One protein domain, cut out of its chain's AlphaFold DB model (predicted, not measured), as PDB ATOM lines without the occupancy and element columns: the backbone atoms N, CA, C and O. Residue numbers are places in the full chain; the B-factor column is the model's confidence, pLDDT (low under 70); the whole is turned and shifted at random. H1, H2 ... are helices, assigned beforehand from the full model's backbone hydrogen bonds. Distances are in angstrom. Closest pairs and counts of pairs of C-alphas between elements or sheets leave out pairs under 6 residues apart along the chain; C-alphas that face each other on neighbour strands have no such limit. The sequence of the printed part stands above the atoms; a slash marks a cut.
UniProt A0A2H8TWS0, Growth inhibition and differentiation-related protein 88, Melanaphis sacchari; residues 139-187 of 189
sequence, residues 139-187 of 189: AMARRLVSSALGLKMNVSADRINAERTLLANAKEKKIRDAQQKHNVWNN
ATOM      1  N   ALA A 139      12.674 -10.045   6.025       82.19
ATOM      2  CA  ALA A 139      14.083  -9.797   6.320       82.19
ATOM      3  C   ALA A 139      14.361  -9.714   7.829       82.19
ATOM      4  O   ALA A 139      15.343 -10.281   8.308       82.19
ATOM      5  N   MET A 140      13.484  -9.050   8.589       83.25
ATOM      6  CA  MET A 140      13.618  -8.921  10.040       83.25
ATOM      7  C   MET A 140      13.408 -10.265  10.738       83.25
ATOM      8  O   MET A 140      14.234 -10.643  11.564       83.25
ATOM      9  N   ALA A 141      12.366 -11.011  10.359       86.38
ATOM     10  CA  ALA A 141      12.116 -12.349  10.891       86.38
ATOM     11  C   ALA A 141      13.318 -13.276  10.657       86.38
ATOM     12  O   ALA A 141      13.802 -13.905  11.594       86.38
ATOM     13  N   ARG A 142      13.873 -13.290   9.436       87.19
ATOM     14  CA  ARG A 142      15.070 -14.084   9.131       87.19
ATOM     15  C   ARG A 142      16.281 -13.656   9.946       87.19
ATOM     16  O   ARG A 142      16.965 -14.519  10.473       87.19
ATOM     17  N   ARG A 143      16.535 -12.352  10.109       85.06
ATOM     18  CA  ARG A 143      17.648 -11.866  10.943       85.06
ATOM     19  C   ARG A 143      17.521 -12.348  12.389       85.06
ATOM     20  O   ARG A 143      18.511 -12.784  12.963       85.06
ATOM     21  N   LEU A 144      16.317 -12.268  12.956       89.75
ATOM     22  CA  LEU A 144      16.043 -12.704  14.327       89.75
ATOM     23  C   LEU A 144      16.247 -14.215  14.481       89.75
ATOM     24  O   LEU A 144      16.971 -14.637  15.376       89.75
ATOM     25  N   VAL A 145      15.688 -15.015  13.569       90.50
ATOM     26  CA  VAL A 145      15.833 -16.480  13.577       90.50
ATOM     27  C   VAL A 145      17.290 -16.894  13.373       90.50
ATOM     28  O   VAL A 145      17.806 -17.700  14.139       90.50
ATOM     29  N   SER A 146      17.990 -16.300  12.401       89.50
ATOM     30  CA  SER A 146      19.421 -16.535  12.179       89.50
ATOM     31  C   SER A 146      20.268 -16.194  13.401       89.50
ATOM     32  O   SER A 146      21.181 -16.943  13.731       89.50
ATOM     33  N   SER A 147      19.966 -15.083  14.079       89.31
ATOM     34  CA  SER A 147      20.686 -14.669  15.286       89.31
ATOM     35  C   SER A 147      20.426 -15.603  16.465       89.31
ATOM     36  O   SER A 147      21.348 -15.866  17.226       89.31
ATOM     37  N   ALA A 148      19.193 -16.089  16.624       93.00
ATOM     38  CA  ALA A 148      18.810 -16.965  17.729       93.00
ATOM     39  C   ALA A 148      19.309 -18.405  17.541       93.00
ATOM     40  O   ALA A 148      19.693 -19.052  18.509       93.00
ATOM     41  N   LEU A 149      19.319 -18.903  16.300       91.69
ATOM     42  CA  LEU A 149      19.757 -20.264  15.974       91.69
ATOM     43  C   LEU A 149      21.248 -20.353  15.614       91.69
ATOM     44  O   LEU A 149      21.763 -21.450  15.435       91.69
ATOM     45  N   GLY A 150      21.936 -19.221  15.437       89.25
ATOM     46  CA  GLY A 150      23.320 -19.186  14.948       89.25
ATOM     47  C   GLY A 150      23.481 -19.647  13.490       89.25
ATOM     48  O   GLY A 150      24.597 -19.893  13.038       89.25
ATOM     49  N   LEU A 151      22.381 -19.767  12.738       87.94
ATOM     50  CA  LEU A 151      22.364 -20.293  11.371       87.94
ATOM     51  C   LEU A 151      22.277 -19.166  10.340       87.94
ATOM     52  O   LEU A 151      21.382 -18.320  10.387       87.94
ATOM     53  N   LYS A 152      23.158 -19.186   9.335       81.50
ATOM     54  CA  LYS A 152      23.041 -18.301   8.167       81.50
ATOM     55  C   LYS A 152      21.970 -18.842   7.220       81.50
ATOM     56  O   LYS A 152      22.111 -19.934   6.680       81.50
ATOM     57  N   MET A 153      20.910 -18.071   6.995       79.00
ATOM     58  CA  MET A 153      19.895 -18.408   5.995       79.00
ATOM     59  C   MET A 153      20.375 -18.000   4.600       79.00
ATOM     60  O   MET A 153      20.723 -16.838   4.385       79.00
ATOM     61  N   ASN A 154      20.363 -18.934   3.649       80.75
ATOM     62  CA  ASN A 154      20.735 -18.652   2.264       80.75
ATOM     63  C   ASN A 154      19.579 -17.948   1.539       80.75
ATOM     64  O   ASN A 154      18.500 -18.513   1.367       80.75
ATOM     65  N   VAL A 155      19.798 -16.700   1.127       80.19
ATOM     66  CA  VAL A 155      18.834 -15.887   0.374       80.19
ATOM     67  C   VAL A 155      19.568 -15.272  -0.812       80.19
ATOM     68  O   VAL A 155      20.668 -14.753  -0.641       80.19
ATOM     69  N   SER A 156      18.971 -15.325  -2.005       85.75
ATOM     70  CA  SER A 156      19.575 -14.750  -3.209       85.75
ATOM     71  C   SER A 156      19.778 -13.237  -3.080       85.75
ATOM     72  O   SER A 156      18.968 -12.535  -2.465       85.75
ATOM     73  N   ALA A 157      20.850 -12.725  -3.690       83.94
ATOM     74  CA  ALA A 157      21.173 -11.298  -3.682       83.94
ATOM     75  C   ALA A 157      20.026 -10.441  -4.252       83.94
ATOM     76  O   ALA A 157      19.693  -9.406  -3.674       83.94
ATOM     77  N   ASP A 158      19.352 -10.921  -5.300       86.50
ATOM     78  CA  ASP A 158      18.200 -10.243  -5.906       86.50
ATOM     79  C   ASP A 158      17.044 -10.071  -4.922       86.50
ATOM     80  O   ASP A 158      16.451  -8.997  -4.820       86.50
ATOM     81  N   ARG A 159      16.754 -11.110  -4.130       82.75
ATOM     82  CA  ARG A 159      15.684 -11.072  -3.130       82.75
ATOM     83  C   ARG A 159      16.032 -10.136  -1.975       82.75
ATOM     84  O   ARG A 159      15.152  -9.433  -1.487       82.75
ATOM     85  N   ILE A 160      17.304 -10.071  -1.576       81.50
ATOM     86  CA  ILE A 160      17.781  -9.090  -0.590       81.50
ATOM     87  C   ILE A 160      17.614  -7.666  -1.130       81.50
ATOM     88  O   ILE A 160      17.155  -6.786  -0.399       81.50
ATOM     89  N   ASN A 161      17.961  -7.425  -2.396       85.62
ATOM     90  CA  ASN A 161      17.845  -6.100  -2.995       85.62
ATOM     91  C   ASN A 161      16.377  -5.666  -3.142       85.62
ATOM     92  O   ASN A 161      16.027  -4.554  -2.754       85.62
ATOM     93  N   ALA A 162      15.503  -6.567  -3.597       86.31
ATOM     94  CA  ALA A 162      14.062  -6.327  -3.688       86.31
ATOM     95  C   ALA A 162      13.420  -6.042  -2.318       86.31
ATOM     96  O   ALA A 162      12.557  -5.178  -2.185       86.31
ATOM     97  N   GLU A 163      13.850  -6.737  -1.263       85.00
ATOM     98  CA  GLU A 163      13.372  -6.446   0.089       85.00
ATOM     99  C   GLU A 163      13.908  -5.108   0.620       85.00
ATOM    100  O   GLU A 163      13.178  -4.388   1.302       85.00
ATOM    101  N   ARG A 164      15.155  -4.734   0.298       84.25
ATOM    102  CA  ARG A 164      15.718  -3.421   0.659       84.25
ATOM    103  C   ARG A 164      14.957  -2.276  -0.000       84.25
ATOM    104  O   ARG A 164      14.626  -1.316   0.694       84.25
ATOM    105  N   THR A 165      14.657  -2.377  -1.293       87.69
ATOM    106  CA  THR A 165      13.880  -1.355  -2.008       87.69
ATOM    107  C   THR A 165      12.457  -1.265  -1.463       87.69
ATOM    108  O   THR A 165      11.983  -0.164  -1.182       87.69
ATOM    109  N   LEU A 166      11.806  -2.401  -1.190       86.06
ATOM    110  CA  LEU A 166      10.490  -2.432  -0.547       86.06
ATOM    111  C   LEU A 166      10.498  -1.715   0.815       86.06
ATOM    112  O   LEU A 166       9.607  -0.917   1.106       86.06
ATOM    113  N   LEU A 167      11.513  -1.976   1.646       81.62
ATOM    114  CA  LEU A 167      11.662  -1.344   2.958       81.62
ATOM    115  C   LEU A 167      11.953   0.156   2.868       81.62
ATOM    116  O   LEU A 167      11.419   0.917   3.675       81.62
ATOM    117  N   ALA A 168      12.781   0.583   1.914       86.88
ATOM    118  CA  ALA A 168      13.063   1.995   1.675       86.88
ATOM    119  C   ALA A 168      11.784   2.746   1.275       86.88
ATOM    120  O   ALA A 168      11.420   3.720   1.932       86.88
ATOM    121  N   ASN A 169      11.036   2.207   0.308       89.50
ATOM    122  CA  ASN A 169       9.763   2.773  -0.144       89.50
ATOM    123  C   ASN A 169       8.732   2.852   0.995       89.50
ATOM    124  O   ASN A 169       8.029   3.851   1.139       89.50
ATOM    125  N   ALA A 170       8.651   1.815   1.837       85.50
ATOM    126  CA  ALA A 170       7.749   1.805   2.989       85.50
ATOM    127  C   ALA A 170       8.129   2.860   4.044       85.50
ATOM    128  O   ALA A 170       7.246   3.520   4.595       85.50
ATOM    129  N   LYS A 171       9.429   3.043   4.320       86.44
ATOM    130  CA  LYS A 171       9.920   4.093   5.227       86.44
ATOM    131  C   LYS A 171       9.617   5.484   4.686       86.44
ATOM    132  O   LYS A 171       9.110   6.313   5.434       86.44
ATOM    133  N   GLU A 172       9.888   5.721   3.406       91.88
ATOM    134  CA  GLU A 172       9.621   7.009   2.768       91.88
ATOM    135  C   GLU A 172       8.127   7.340   2.790       91.88
ATOM    136  O   GLU A 172       7.744   8.442   3.179       91.88
ATOM    137  N   LYS A 173       7.267   6.358   2.486       89.69
ATOM    138  CA  LYS A 173       5.816   6.515   2.612       89.69
ATOM    139  C   LYS A 173       5.411   6.892   4.039       89.69
ATOM    140  O   LYS A 173       4.673   7.850   4.215       89.69
ATOM    141  N   LYS A 174       5.934   6.203   5.062       87.69
ATOM    142  CA  LYS A 174       5.629   6.523   6.469       87.69
ATOM    143  C   LYS A 174       6.045   7.952   6.841       87.69
ATOM    144  O   LYS A 174       5.315   8.621   7.565       87.69
ATOM    145  N   ILE A 175       7.204   8.411   6.362       91.44
ATOM    146  CA  ILE A 175       7.679   9.786   6.582       91.44
ATOM    147  C   ILE A 175       6.734  10.785   5.907       91.44
ATOM    148  O   ILE A 175       6.322  11.753   6.539       91.44
ATOM    149  N   ARG A 176       6.345  10.525   4.656       88.19
ATOM    150  CA  ARG A 176       5.425  11.379   3.894       88.19
ATOM    151  C   ARG A 176       4.049  11.471   4.550       88.19
ATOM    152  O   ARG A 176       3.525  12.567   4.713       88.19
ATOM    153  N   ASP A 177       3.503  10.340   4.986       88.56
ATOM    154  CA  ASP A 177       2.219  10.282   5.686       88.56
ATOM    155  C   ASP A 177       2.288  11.061   7.018       88.56
ATOM    156  O   ASP A 177       1.345  11.765   7.380       88.56
ATOM    157  N   ALA A 178       3.414  10.989   7.740       87.88
ATOM    158  CA  ALA A 178       3.631  11.772   8.960       87.88
ATOM    159  C   ALA A 178       3.718  13.282   8.680       87.88
ATOM    160  O   ALA A 178       3.124  14.070   9.414       87.88
ATOM    161  N   GLN A 179       4.397  13.686   7.600       88.50
ATOM    162  CA  GLN A 179       4.453  15.084   7.160       88.50
ATOM    163  C   GLN A 179       3.071  15.611   6.762       88.50
ATOM    164  O   GLN A 179       2.703  16.712   7.158       88.50
ATOM    165  N   GLN A 180       2.275  14.825   6.030       84.06
ATOM    166  CA  GLN A 180       0.905  15.206   5.675       84.06
ATOM    167  C   GLN A 180       0.040  15.415   6.917       84.06
ATOM    168  O   GLN A 180      -0.620  16.442   7.023       84.06
ATOM    169  N   LYS A 181       0.087  14.489   7.883       81.56
ATOM    170  CA  LYS A 181      -0.643  14.634   9.151       81.56
ATOM    171  C   LYS A 181      -0.231  15.890   9.917       81.56
ATOM    172  O   LYS A 181      -1.095  16.618  10.388       81.56
ATOM    173  N   HIS A 182       1.072  16.155  10.003       80.12
ATOM    174  CA  HIS A 182       1.597  17.353  10.655       80.12
ATOM    175  C   HIS A 182       1.125  18.642   9.961       80.12
ATOM    176  O   HIS A 182       0.735  19.598  10.621       80.12
ATOM    177  N   ASN A 183       1.104  18.661   8.626       82.06
ATOM    178  CA  ASN A 183       0.656  19.825   7.863       82.06
ATOM    179  C   ASN A 183      -0.858  20.055   7.956       82.06
ATOM    180  O   ASN A 183      -1.277  21.205   7.977       82.06
ATOM    181  N   VAL A 184      -1.672  18.994   8.023       78.50
ATOM    182  CA  VAL A 184      -3.125  19.106   8.252       78.50
ATOM    183  C   VAL A 184      -3.403  19.748   9.613       78.50
ATOM    184  O   VAL A 184      -4.205  20.668   9.683       78.50
ATOM    185  N   TRP A 185      -2.683  19.333  10.659       69.25
ATOM    186  CA  TRP A 185      -2.847  19.880  12.010       69.25
ATOM    187  C   TRP A 185      -2.420  21.353  12.135       69.25
ATOM    188  O   TRP A 185      -2.996  22.101  12.916       69.25
ATOM    189  N   ASN A 186      -1.433  21.795  11.349       71.31
ATOM    190  CA  ASN A 186      -0.926  23.173  11.405       71.31
ATOM    191  C   ASN A 186      -1.684  24.172  10.511       71.31
ATOM    192  O   ASN A 186      -1.411  25.364  10.601       71.31
ATOM    193  N   ASN A 187      -2.587  23.718   9.637       58.75
ATOM    194  CA  ASN A 187      -3.350  24.585   8.723       58.75
ATOM    195  C   ASN A 187      -4.734  24.991   9.271       58.75
ATOM    196  O   ASN A 187      -5.492  25.653   8.568       58.75
TER     197      ASN A 187
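AT A GLANCE: This is residues 139 to 187 of the 189 residues of the protein "Growth inhibition and differentiation-related protein 88" of Melanaphis sacchari (UniProt A0A2H8TWS0). One long straight helix, H2, makes the length of this model, and at its beginning the short helix H1 and the link of residues 150 to 156 form a loose hook, so that H1, the link and the first part of H2 outline a nearly closed triangle. The rest of the long helix, with the last residue, sticks out as a bare arm, residues 168 to 187. The printed part has 49 residues with two named helices, H1 then H2, and no named strand; the class is all helix. The whole is extended, with a radius of gyration of the C-alphas of 16.6 A and spans of 52 by 24 by 7 A.

HOW THE PARTS SIT: Start with H1, residues 139 to 149, and go on over the short link to H2, residues 157 to 186. The two are close but not clearly touching, with 2 pairs of C-alphas within 8 A. Look at Ala 139 and Glu 163 for their closest C-alphas, 7.1 A apart. The helices run opposite ways at a steep tilt of 59 degrees. In both H1 and H2 every O i to N i+4 pair is within hydrogen-bond range.

IN THESE COORDINATES: Find C-alpha 139 at (14.083, -9.797, 6.320); from there H1 runs 15.3 A to C-alpha 149. After the seven residues of the link, 150 to 156, find C-alpha 157 at (21.173, -11.298, -3.682), where H2 begins; it runs 43.6 A to C-alpha 186 at (-0.926, 23.173, 11.405).

THE WHOLE: The two C-alphas farthest apart are those of Leu 151 and Asn 187, 51.8 A. The printed part has no cut, and its one link between helices is short. In the B-factor column the mean pLDDT of the printed part is 84.7; look for values under 70 at residues 185 and 187.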